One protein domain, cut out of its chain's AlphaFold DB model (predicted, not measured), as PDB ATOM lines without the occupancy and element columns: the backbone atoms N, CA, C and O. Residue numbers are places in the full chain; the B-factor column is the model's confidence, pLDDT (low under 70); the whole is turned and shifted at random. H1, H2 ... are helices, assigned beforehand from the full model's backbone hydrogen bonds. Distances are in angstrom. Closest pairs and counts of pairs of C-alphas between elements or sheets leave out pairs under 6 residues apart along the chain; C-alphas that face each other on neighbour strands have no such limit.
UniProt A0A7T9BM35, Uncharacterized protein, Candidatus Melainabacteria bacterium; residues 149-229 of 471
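What this domain is: This is residues 149 to 229 of the 471 residues of an uncharacterized protein of Candidatus Melainabacteria bacterium (UniProt A0A7T9BM35). Two helices, H1 and the longer H2, lie side by side as a helical hairpin, and the short H3 packs crosswise on the middle of H2. Long loops lie at the two ends of the elongated outline: Thr 175, in the link from H1 to H2, is near one end, and Asp 205, in the link from H2 to H3, is at the other. The printed part has 81 residues with three named helices, in the order H1, H2, H3, and no named strand. The class is all helix, though under half of the residues, 38, are in named elements. The whole is compact, with a radius of gyration of the C-alphas of 12.5 A and spans of 40 by 24 by 21 A.

How they stand to each other: H1, residues 149 to 160, touches H2, residues 177 to 194, and the closest C-alphas, those of Ala 150 and Tyr 190, are 4.8 A apart. This hairpin has a shallow tilt of 23 degrees, its helices running opposite ways. H2 touches H3, residues 213 to 220, with residues 185 to 189 alone; the closest C-alphas, those of Thr 185 and Glu 215, are 6.1 A apart. H2 and H3 are about perpendicular, at 74 degrees. H1 and H3 are close but not clearly touching, the closest C-alphas being those of Leu 157 and Leu 218, 7.3 A apart. In H1, H2 and H3 every O i to N i+4 pair is within hydrogen-bond range.

Where its parts are: H1 begins at C-alpha 149 (-44.783, -77.435, 89.829) and is 16.5 A long from first to last C-alpha. H2 begins at C-alpha 177 (-29.971, -81.043, 67.404) and measures 25.5 A. H3 measures 10.4 A and ends at C-alpha 220 (-47.021, -89.318, 79.387).

The domain as a whole: The two C-alphas farthest apart, those of Thr 175 and Asp 205, are 40.3 A apart. The printed part has no cut. Both links are long, with 16 and 18 residues. The mean pLDDT of the printed part is 92.7, and residues 171 to 172 are under 70.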
ATOM      1  N   MET A 149     -44.290 -76.243  90.523       94.25
ATOM      2  CA  MET A 149     -44.783 -77.435  89.829       94.25
ATOM      3  C   MET A 149     -44.190 -77.581  88.423       94.25
ATOM      4  O   MET A 149     -43.740 -78.671  88.060       94.25
ATOM      5  N   ALA A 150     -44.095 -76.488  87.661       96.25
ATOM      6  CA  ALA A 150     -43.427 -76.468  86.362       96.25
ATOM      7  C   ALA A 150     -41.953 -76.895  86.467       96.25
ATOM      8  O   ALA A 150     -41.471 -77.690  85.659       96.25
ATOM      9  N   THR A 151     -41.239 -76.405  87.485       93.62
ATOM     10  CA  THR A 151     -39.831 -76.743  87.738       93.62
ATOM     11  C   THR A 151     -39.662 -78.229  88.048       93.62
ATOM     12  O   THR A 151     -38.809 -78.880  87.446       93.62
ATOM     13  N   ILE A 152     -40.495 -78.788  88.933       91.62
ATOM     14  CA  ILE A 152     -40.440 -80.211  89.293       91.62
ATOM     15  C   ILE A 152     -40.708 -81.097  88.074       91.62
ATOM     16  O   ILE A 152     -39.928 -82.010  87.802       91.62
ATOM     17  N   VAL A 153     -41.752 -80.800  87.291       95.31
ATOM     18  CA  VAL A 153     -42.060 -81.544  86.058       95.31
ATOM     19  C   VAL A 153     -40.873 -81.508  85.089       95.31
ATOM     20  O   VAL A 153     -40.461 -82.551  84.576       95.31
ATOM     21  N   SER A 154     -40.265 -80.339  84.886       95.75
ATOM     22  CA  SER A 154     -39.108 -80.185  83.998       95.75
ATOM     23  C   SER A 154     -37.865 -80.924  84.486       95.75
ATOM     24  O   SER A 154     -37.207 -81.581  83.679       95.75
ATOM     25  N   ILE A 155     -37.563 -80.888  85.788       92.12
ATOM     26  CA  ILE A 155     -36.462 -81.660  86.389       92.12
ATOM     27  C   ILE A 155     -36.697 -83.161  86.189       92.12
ATOM     28  O   ILE A 155     -35.796 -83.875  85.748       92.12
ATOM     29  N   MET A 156     -37.914 -83.647  86.443       92.75
ATOM     30  CA  MET A 156     -38.255 -85.059  86.254       92.75
ATOM     31  C   MET A 156     -38.111 -85.492  84.790       92.75
ATOM     32  O   MET A 156     -37.572 -86.570  84.521       92.75
ATOM     33  N   LEU A 157     -38.527 -84.656  83.830       95.19
ATOM     34  CA  LEU A 157     -38.310 -84.910  82.402       95.19
ATOM     35  C   LEU A 157     -36.823 -84.898  82.042       95.19
ATOM     36  O   LEU A 157     -36.364 -85.799  81.341       95.19
ATOM     37  N   HIS A 158     -36.056 -83.929  82.545       92.50
ATOM     38  CA  HIS A 158     -34.612 -83.856  82.331       92.50
ATOM     39  C   HIS A 158     -33.895 -85.108  82.829       92.50
ATOM     40  O   HIS A 158     -33.089 -85.680  82.092       92.50
ATOM     41  N   ASN A 159     -34.237 -85.581  84.026       90.12
ATOM     42  CA  ASN A 159     -33.670 -86.798  84.598       90.12
ATOM     43  C   ASN A 159     -34.069 -88.031  83.776       90.12
ATOM     44  O   ASN A 159     -33.209 -88.810  83.360       90.12
ATOM     45  N   LYS A 160     -35.361 -88.176  83.452       91.50
ATOM     46  CA  LYS A 160     -35.881 -89.329  82.697       91.50
ATOM     47  C   LYS A 160     -35.327 -89.415  81.272       91.50
ATOM     48  O   LYS A 160     -35.183 -90.511  80.734       91.50
ATOM     49  N   LEU A 161     -35.010 -88.273  80.669       92.38
ATOM     50  CA  LEU A 161     -34.488 -88.156  79.306       92.38
ATOM     51  C   LEU A 161     -32.965 -87.936  79.262       92.38
ATOM     52  O   LEU A 161     -32.414 -87.765  78.176       92.38
ATOM     53  N   LYS A 162     -32.284 -87.946  80.419       90.31
ATOM     54  CA  LYS A 162     -30.833 -87.723  80.563       90.31
ATOM     55  C   LYS A 162     -30.358 -86.428  79.882       90.31
ATOM     56  O   LYS A 162     -29.372 -86.407  79.147       90.31
ATOM     57  N   LEU A 163     -31.077 -85.330  80.117       87.31
ATOM     58  CA  LEU A 163     -30.821 -84.020  79.505       87.31
ATOM     59  C   LEU A 163     -29.887 -83.123  80.331       87.31
ATOM     60  O   LEU A 163     -29.623 -82.003  79.899       87.31
ATOM     61  N   GLY A 164     -29.370 -83.591  81.470       85.06
ATOM     62  CA  GLY A 164     -28.582 -82.780  82.407       85.06
ATOM     63  C   GLY A 164     -29.453 -81.850  83.255       85.06
ATOM     64  O   GLY A 164     -30.679 -81.954  83.227       85.06
ATOM     65  N   LYS A 165     -28.831 -80.934  84.007       85.75
ATOM     66  CA  LYS A 165     -29.541 -80.002  84.899       85.75
ATOM     67  C   LYS A 165     -30.539 -79.139  84.114       85.75
ATOM     68  O   LYS A 165     -30.213 -78.630  83.042       85.75
ATOM     69  N   PHE A 166     -31.755 -79.007  84.642       88.44
ATOM     70  CA  PHE A 166     -32.726 -78.035  84.149       88.44
ATOM     71  C   PHE A 166     -32.459 -76.681  84.806       88.44
ATOM     72  O   PHE A 166     -32.311 -76.603  86.025       88.44
ATOM     73  N   ASP A 167     -32.413 -75.634  83.994       84.50
ATOM     74  CA  ASP A 167     -32.395 -74.247  84.434       84.50
ATOM     75  C   ASP A 167     -33.407 -73.490  83.555       84.50
ATOM     76  O   ASP A 167     -33.272 -73.507  82.326       84.50
ATOM     77  N   PRO A 168     -34.455 -72.894  84.149       83.00
ATOM     78  CA  PRO A 168     -35.514 -72.228  83.396       83.00
ATOM     79  C   PRO A 168     -35.066 -70.909  82.747       83.00
ATOM     80  O   PRO A 168     -35.804 -70.367  81.925       83.00
ATOM     81  N   VAL A 169     -33.898 -70.375  83.122       81.81
ATOM     82  CA  VAL A 169     -33.343 -69.103  82.634       81.81
ATOM     83  C   VAL A 169     -32.178 -69.340  81.677       81.81
ATOM     84  O   VAL A 169     -32.058 -68.636  80.673       81.81
ATOM     85  N   ILE A 170     -31.324 -70.321  81.971       71.81
ATOM     86  CA  ILE A 170     -30.094 -70.588  81.222       71.81
ATOM     87  C   ILE A 170     -30.205 -71.943  80.514       71.81
ATOM     88  O   ILE A 170     -30.025 -72.990  81.136       71.81
ATOM     89  N   PRO A 171     -30.441 -71.971  79.191       67.50
ATOM     90  CA  PRO A 171     -30.441 -73.222  78.452       67.50
ATOM     91  C   PRO A 171     -29.054 -73.868  78.525       67.50
ATOM     92  O   PRO A 171     -28.075 -73.307  78.036       67.50
ATOM     93  N   ALA A 172     -28.961 -75.066  79.104       67.12
ATOM     94  CA  ALA A 172     -27.731 -75.849  79.044       67.12
ATOM     95  C   ALA A 172     -27.329 -76.101  77.577       67.12
ATOM     96  O   ALA A 172     -28.196 -76.296  76.712       67.12
ATOM     97  N   GLU A 173     -26.026 -76.177  77.291       73.12
ATOM     98  CA  GLU A 173     -25.523 -76.462  75.941       73.12
ATOM     99  C   GLU A 173     -25.958 -77.856  75.477       73.12
ATOM    100  O   GLU A 173     -25.808 -78.856  76.190       73.12
ATOM    101  N   ALA A 174     -26.597 -77.928  74.308       77.94
ATOM    102  CA  ALA A 174     -27.072 -79.183  73.739       77.94
ATOM    103  C   ALA A 174     -25.967 -79.836  72.907       77.94
ATOM    104  O   ALA A 174     -25.419 -79.231  71.993       77.94
ATOM    105  N   THR A 175     -25.707 -81.111  73.172       81.62
ATOM    106  CA  THR A 175     -24.707 -81.919  72.453       81.62
ATOM    107  C   THR A 175     -25.176 -82.350  71.058       81.62
ATOM    108  O   THR A 175     -24.381 -82.810  70.244       81.62
ATOM    109  N   SER A 176     -26.474 -82.210  70.751       87.31
ATOM    110  CA  SER A 176     -27.046 -82.529  69.438       87.31
ATOM    111  C   SER A 176     -28.326 -81.738  69.137       87.31
ATOM    112  O   SER A 176     -29.024 -81.276  70.043       87.31
ATOM    113  N   LYS A 177     -28.701 -81.656  67.850       87.44
ATOM    114  CA  LYS A 177     -29.971 -81.043  67.404       87.44
ATOM    115  C   LYS A 177     -31.209 -81.732  67.996       87.44
ATOM    116  O   LYS A 177     -32.185 -81.062  68.323       87.44
ATOM    117  N   ALA A 178     -31.178 -83.057  68.150       88.38
ATOM    118  CA  ALA A 178     -32.280 -83.819  68.742       88.38
ATOM    119  C   ALA A 178     -32.447 -83.505  70.238       88.38
ATOM    120  O   ALA A 178     -33.567 -83.298  70.714       88.38
ATOM    121  N   GLN A 179     -31.330 -83.387  70.963       89.19
ATOM    122  CA  GLN A 179     -31.339 -82.967  72.363       89.19
ATOM    123  C   GLN A 179     -31.854 -81.530  72.507       89.19
ATOM    124  O   GLN A 179     -32.691 -81.273  73.368       89.19
ATOM    125  N   ALA A 180     -31.435 -80.618  71.621       88.81
ATOM    126  CA  ALA A 180     -31.923 -79.239  71.600       88.81
ATOM    127  C   ALA A 180     -33.446 -79.168  71.390       88.81
ATOM    128  O   ALA A 180     -34.137 -78.480  72.137       88.81
ATOM    129  N   LYS A 181     -33.991 -79.939  70.435       92.56
ATOM    130  CA  LYS A 181     -35.444 -80.019  70.197       92.56
ATOM    131  C   LYS A 181     -36.203 -80.554  71.418       92.56
ATOM    132  O   LYS A 181     -37.258 -80.029  71.771       92.56
ATOM    133  N   THR A 182     -35.661 -81.579  72.072       94.50
ATOM    134  CA  THR A 182     -36.277 -82.168  73.271       94.50
ATOM    135  C   THR A 182     -36.282 -81.168  74.426       94.50
ATOM    136  O   THR A 182     -37.326 -80.948  75.030       94.50
ATOM    137  N   ARG A 183     -35.158 -80.482  74.676       93.56
ATOM    138  CA  ARG A 183     -35.066 -79.419  75.690       93.56
ATOM    139  C   ARG A 183     -36.029 -78.265  75.412       93.56
ATOM    140  O   ARG A 183     -36.711 -77.829  76.328       93.56
ATOM    141  N   ALA A 184     -36.160 -77.833  74.157       93.69
ATOM    142  CA  ALA A 184     -37.141 -76.813  73.778       93.69
ATOM    143  C   ALA A 184     -38.590 -77.260  74.053       93.69
ATOM    144  O   ALA A 184     -39.413 -76.459  74.485       93.69
ATOM    145  N   THR A 185     -38.892 -78.549  73.863       97.19
ATOM    146  CA  THR A 185     -40.213 -79.114  74.189       97.19
ATOM    147  C   THR A 185     -40.459 -79.112  75.702       97.19
ATOM    148  O   THR A 185     -41.540 -78.729  76.139       97.19
ATOM    149  N   VAL A 186     -39.452 -79.463  76.516       97.25
ATOM    150  CA  VAL A 186     -39.549 -79.370  77.986       97.25
ATOM    151  C   VAL A 186     -39.713 -77.919  78.447       97.25
ATOM    152  O   VAL A 186     -40.554 -77.645  79.297       97.25
ATOM    153  N   GLN A 187     -38.989 -76.973  77.848       96.25
ATOM    154  CA  GLN A 187     -39.149 -75.550  78.152       96.25
ATOM    155  C   GLN A 187     -40.560 -75.044  77.813       96.25
ATOM    156  O   GLN A 187     -41.126 -74.242  78.551       96.25
ATOM    157  N   SER A 188     -41.156 -75.530  76.722       97.19
ATOM    158  CA  SER A 188     -42.540 -75.205  76.366       97.19
ATOM    159  C   SER A 188     -43.538 -75.731  77.410       97.19
ATOM    160  O   SER A 188     -44.416 -74.986  77.841       97.19
ATOM    161  N   ILE A 189     -43.347 -76.964  77.906       98.25
ATOM    162  CA  ILE A 189     -44.125 -77.524  79.031       98.25
ATOM    163  C   ILE A 189     -43.987 -76.645  80.278       98.25
ATOM    164  O   ILE A 189     -45.001 -76.283  80.875       98.25
ATOM    165  N   TYR A 190     -42.753 -76.279  80.644       97.62
ATOM    166  CA  TYR A 190     -42.478 -75.398  81.778       97.62
ATOM    167  C   TYR A 190     -43.262 -74.090  81.661       97.62
ATOM    168  O   TYR A 190     -43.994 -73.729  82.580       97.62
ATOM    169  N   ASN A 191     -43.151 -73.409  80.515       97.25
ATOM    170  CA  ASN A 191     -43.788 -72.116  80.292       97.25
ATOM    171  C   ASN A 191     -45.310 -72.211  80.486       97.25
ATOM    172  O   ASN A 191     -45.869 -71.410  81.233       97.25
ATOM    173  N   LYS A 192     -45.955 -73.232  79.905       97.88
ATOM    174  CA  LYS A 192     -47.403 -73.452  80.037       97.88
ATOM    175  C   LYS A 192     -47.831 -73.710  81.484       97.88
ATOM    176  O   LYS A 192     -48.738 -73.049  81.979       97.88
ATOM    177  N   ILE A 193     -47.162 -74.627  82.190       97.56
ATOM    178  CA  ILE A 193     -47.510 -74.955  83.586       97.56
ATOM    179  C   ILE A 193     -47.254 -73.759  84.517       97.56
ATOM    180  O   ILE A 193     -48.044 -73.503  85.421       97.56
ATOM    181  N   SER A 194     -46.179 -73.000  84.279       96.88
ATOM    182  CA  SER A 194     -45.800 -71.842  85.101       96.88
ATOM    183  C   SER A 194     -46.722 -70.627  84.934       96.88
ATOM    184  O   SER A 194     -46.736 -69.749  85.796       96.88
ATOM    185  N   ALA A 195     -47.492 -70.577  83.841       96.44
ATOM    186  CA  ALA A 195     -48.438 -69.513  83.514       96.44
ATOM    187  C   ALA A 195     -49.836 -70.099  83.239       96.44
ATOM    188  O   ALA A 195     -50.373 -69.958  82.139       96.44
ATOM    189  N   PRO A 196     -50.460 -70.760  84.228       95.19
ATOM    190  CA  PRO A 196     -51.612 -71.623  83.983       95.19
ATOM    191  C   PRO A 196     -52.891 -70.867  83.596       95.19
ATOM    192  O   PRO A 196     -53.850 -71.497  83.172       95.19
ATOM    193  N   PHE A 197     -52.928 -69.537  83.729       96.25
ATOM    194  CA  PHE A 197     -54.060 -68.695  83.319       96.25
ATOM    195  C   PHE A 197     -53.832 -67.939  82.001       96.25
ATOM    196  O   PHE A 197     -54.629 -67.076  81.649       96.25
ATOM    197  N   ASP A 198     -52.755 -68.223  81.269       96.88
ATOM    198  CA  ASP A 198     -52.589 -67.669  79.922       96.88
ATOM    199  C   ASP A 198     -53.513 -68.408  78.938       96.88
ATOM    200  O   ASP A 198     -53.294 -69.561  78.579       96.88
ATOM    201  N   GLU A 199     -54.571 -67.725  78.501       96.75
ATOM    202  CA  GLU A 199     -55.623 -68.281  77.644       96.75
ATOM    203  C   GLU A 199     -55.099 -68.810  76.296       96.75
ATOM    204  O   GLU A 199     -55.736 -69.670  75.692       96.75
ATOM    205  N   THR A 200     -53.922 -68.368  75.831       96.19
ATOM    206  CA  THR A 200     -53.360 -68.790  74.533       96.19
ATOM    207  C   THR A 200     -52.986 -70.270  74.473       96.19
ATOM    208  O   THR A 200     -52.855 -70.832  73.383       96.19
ATOM    209  N   HIS A 201     -52.816 -70.915  75.628       95.88
ATOM    210  CA  HIS A 201     -52.528 -72.343  75.724       95.88
ATOM    211  C   HIS A 201     -53.604 -73.116  76.484       95.88
ATOM    212  O   HIS A 201     -53.364 -74.269  76.827       95.88
ATOM    213  N   LEU A 202     -54.788 -72.538  76.703       97.12
ATOM    214  CA  LEU A 202     -55.929 -73.227  77.309       97.12
ATOM    215  C   LEU A 202     -56.914 -73.744  76.256       97.12
ATOM    216  O   LEU A 202     -56.865 -73.381  75.082       97.12
ATOM    217  N   ASN A 203     -57.793 -74.648  76.675       96.50
ATOM    218  CA  ASN A 203     -58.931 -75.076  75.871       96.50
ATOM    219  C   ASN A 203     -60.094 -74.066  75.953       96.50
ATOM    220  O   ASN A 203     -60.103 -73.183  76.806       96.50
ATOM    221  N   ASP A 204     -61.110 -74.239  75.105       96.00
ATOM    222  CA  ASP A 204     -62.223 -73.284  74.963       96.00
ATOM    223  C   ASP A 204     -63.002 -73.019  76.264       96.00
ATOM    224  O   ASP A 204     -63.525 -71.924  76.464       96.00
ATOM    225  N   ASP A 205     -63.099 -74.012  77.154       94.62
ATOM    226  CA  ASP A 205     -63.787 -73.866  78.442       94.62
ATOM    227  C   ASP A 205     -62.853 -73.480  79.602       94.62
ATOM    228  O   ASP A 205     -63.296 -73.420  80.755       94.62
ATOM    229  N   LEU A 206     -61.584 -73.187  79.300       96.44
ATOM    230  CA  LEU A 206     -60.550 -72.731  80.231       96.44
ATOM    231  C   LEU A 206     -60.308 -73.698  81.404       96.44
ATOM    232  O   LEU A 206     -59.991 -73.261  82.509       96.44
ATOM    233  N   SER A 207     -60.520 -75.002  81.208       95.06
ATOM    234  CA  SER A 207     -60.350 -76.024  82.252       95.06
ATOM    235  C   SER A 207     -59.076 -76.858  82.119       95.06
ATOM    236  O   SER A 207     -58.729 -77.582  83.053       95.06
ATOM    237  N   LEU A 208     -58.374 -76.773  80.985       96.81
ATOM    238  CA  LEU A 208     -57.210 -77.603  80.678       96.81
ATOM    239  C   LEU A 208     -56.130 -76.823  79.928       96.81
ATOM    240  O   LEU A 208     -56.437 -76.047  79.023       96.81
ATOM    241  N   ILE A 209     -54.864 -77.130  80.221       97.62
ATOM    242  CA  ILE A 209     -53.739 -76.746  79.358       97.62
ATOM    243  C   ILE A 209     -53.728 -77.615  78.094       97.62
ATOM    244  O   ILE A 209     -53.697 -78.849  78.139       97.62
ATOM    245  N   MET A 210     -53.670 -76.960  76.941       97.75
ATOM    246  CA  MET A 210     -53.551 -77.554  75.618       97.75
ATOM    247  C   MET A 210     -52.088 -77.814  75.259       97.75
ATOM    248  O   MET A 210     -51.385 -77.010  74.637       97.75
ATOM    249  N   PHE A 211     -51.623 -79.006  75.624       98.00
ATOM    250  CA  PHE A 211     -50.335 -79.532  75.177       98.00
ATOM    251  C   PHE A 211     -50.395 -80.047  73.731       98.00
ATOM    252  O   PHE A 211     -51.340 -80.736  73.329       98.00
ATOM    253  N   THR A 212     -49.346 -79.751  72.965       98.00
ATOM    254  CA  THR A 212     -49.078 -80.302  71.632       98.00
ATOM    255  C   THR A 212     -48.807 -81.811  71.710       98.00
ATOM    256  O   THR A 212     -48.473 -82.320  72.783       98.00
ATOM    257  N   PRO A 213     -48.876 -82.557  70.590       98.19
ATOM    258  CA  PRO A 213     -48.590 -83.993  70.597       98.19
ATOM    259  C   PRO A 213     -47.207 -84.352  71.161       98.19
ATOM    260  O   PRO A 213     -47.093 -85.306  71.925       98.19
ATOM    261  N   ALA A 214     -46.173 -83.560  70.852       97.88
ATOM    262  CA  ALA A 214     -44.820 -83.785  71.365       97.88
ATOM    263  C   ALA A 214     -44.727 -83.543  72.881       97.88
ATOM    264  O   ALA A 214     -44.078 -84.301  73.596       97.88
ATOM    265  N   GLU A 215     -45.404 -82.511  73.390       98.50
ATOM    266  CA  GLU A 215     -45.456 -82.238  74.829       98.50
ATOM    267  C   GLU A 215     -46.212 -83.345  75.577       98.50
ATOM    268  O   GLU A 215     -45.730 -83.826  76.601       98.50
ATOM    269  N   ARG A 216     -47.349 -83.813  75.035       98.31
ATOM    270  CA  ARG A 216     -48.115 -84.947  75.587       98.31
ATOM    271  C   ARG A 216     -47.288 -86.227  75.622       98.31
ATOM    272  O   ARG A 216     -47.330 -86.948  76.614       98.31
ATOM    273  N   GLU A 217     -46.507 -86.499  74.578       98.00
ATOM    274  CA  GLU A 217     -45.607 -87.655  74.554       98.00
ATOM    275  C   GLU A 217     -44.599 -87.598  75.712       98.00
ATOM    276  O   GLU A 217     -44.406 -88.596  76.410       98.00
ATOM    277  N   LEU A 218     -43.986 -86.438  75.971       98.06
ATOM    278  CA  LEU A 218     -43.053 -86.285  77.090       98.06
ATOM    279  C   LEU A 218     -43.758 -86.401  78.448       98.06
ATOM    280  O   LEU A 218     -43.299 -87.165  79.296       98.06
ATOM    281  N   LEU A 219     -44.882 -85.707  78.638       97.81
ATOM    282  CA  LEU A 219     -45.671 -85.736  79.876       97.81
ATOM    283  C   LEU A 219     -46.199 -87.138  80.211       97.81
ATOM    284  O   LEU A 219     -46.162 -87.542  81.375       97.81
ATOM    285  N   SER A 220     -46.575 -87.930  79.201       97.00
ATOM    286  CA  SER A 220     -47.021 -89.318  79.387       97.00
ATOM    287  C   SER A 220     -45.951 -90.201  80.033       97.00
ATOM    288  O   SER A 220     -46.269 -91.118  80.791       97.00
ATOM    289  N   LYS A 221     -44.659 -89.886  79.835       95.56
ATOM    290  CA  LYS A 221     -43.564 -90.592  80.514       95.56
ATOM    291  C   LYS A 221     -43.625 -90.381  82.023       95.56
ATOM    292  O   LYS A 221     -43.084 -91.202  82.752       95.56
ATOM    293  N   LEU A 222     -44.243 -89.311  82.500       94.44
ATOM    294  CA  LEU A 222     -44.438 -89.028  83.918       94.44
ATOM    295  C   LEU A 222     -45.831 -89.434  84.431       94.44
ATOM    296  O   LEU A 222     -46.133 -89.198  85.594       94.44
ATOM    297  N   GLY A 223     -46.672 -90.039  83.584       93.88
ATOM    298  CA  GLY A 223     -48.063 -90.360  83.919       93.88
ATOM    299  C   GLY A 223     -49.007 -89.153  83.889       93.88
ATOM    300  O   GLY A 223     -50.152 -89.270  84.315       93.88
ATOM    301  N   ILE A 224     -48.555 -87.999  83.387       95.50
ATOM    302  CA  ILE A 224     -49.386 -86.801  83.251       95.50
ATOM    303  C   ILE A 224     -50.125 -86.879  81.913       95.50
ATOM    304  O   ILE A 224     -49.527 -86.699  80.851       95.50
ATOM    305  N   ASN A 225     -51.430 -87.141  81.971       93.88
ATOM    306  CA  ASN A 225     -52.294 -87.181  80.786       93.88
ATOM    307  C   ASN A 225     -52.865 -85.800  80.445       93.88
ATOM    308  O   ASN A 225     -52.942 -85.412  79.278       93.88
ATOM    309  N   GLU A 226     -53.262 -85.059  81.477       95.06
ATOM    310  CA  GLU A 226     -53.938 -83.768  81.396       95.06
ATOM    311  C   GLU A 226     -53.482 -82.884  82.560       95.06
ATOM    312  O   GLU A 226     -53.120 -83.392  83.623       95.06
ATOM    313  N   TRP A 227     -53.518 -81.565  82.364       96.75
ATOM    314  CA  TRP A 227     -53.241 -80.586  83.414       96.75
ATOM    315  C   TRP A 227     -54.444 -79.666  83.577       96.75
ATOM    316  O   TRP A 227     -54.765 -78.894  82.672       96.75
ATOM    317  N   TYR A 228     -55.122 -79.799  84.715       96.31
ATOM    318  CA  TYR A 228     -56.377 -79.116  85.007       96.31
ATOM    319  C   TYR A 228     -56.133 -77.710  85.546       96.31
ATOM    320  O   TYR A 228     -55.212 -77.484  86.330       96.31
ATOM    321  N   VAL A 229     -56.972 -76.767  85.115       95.44
ATOM    322  CA  VAL A 229     -56.834 -75.339  85.398       95.44
ATOM    323  C   VAL A 229     -58.146 -74.786  85.963       95.44
ATOM    324  O   VAL A 229     -59.143 -74.698  85.248       95.44
TER     325      VAL A 229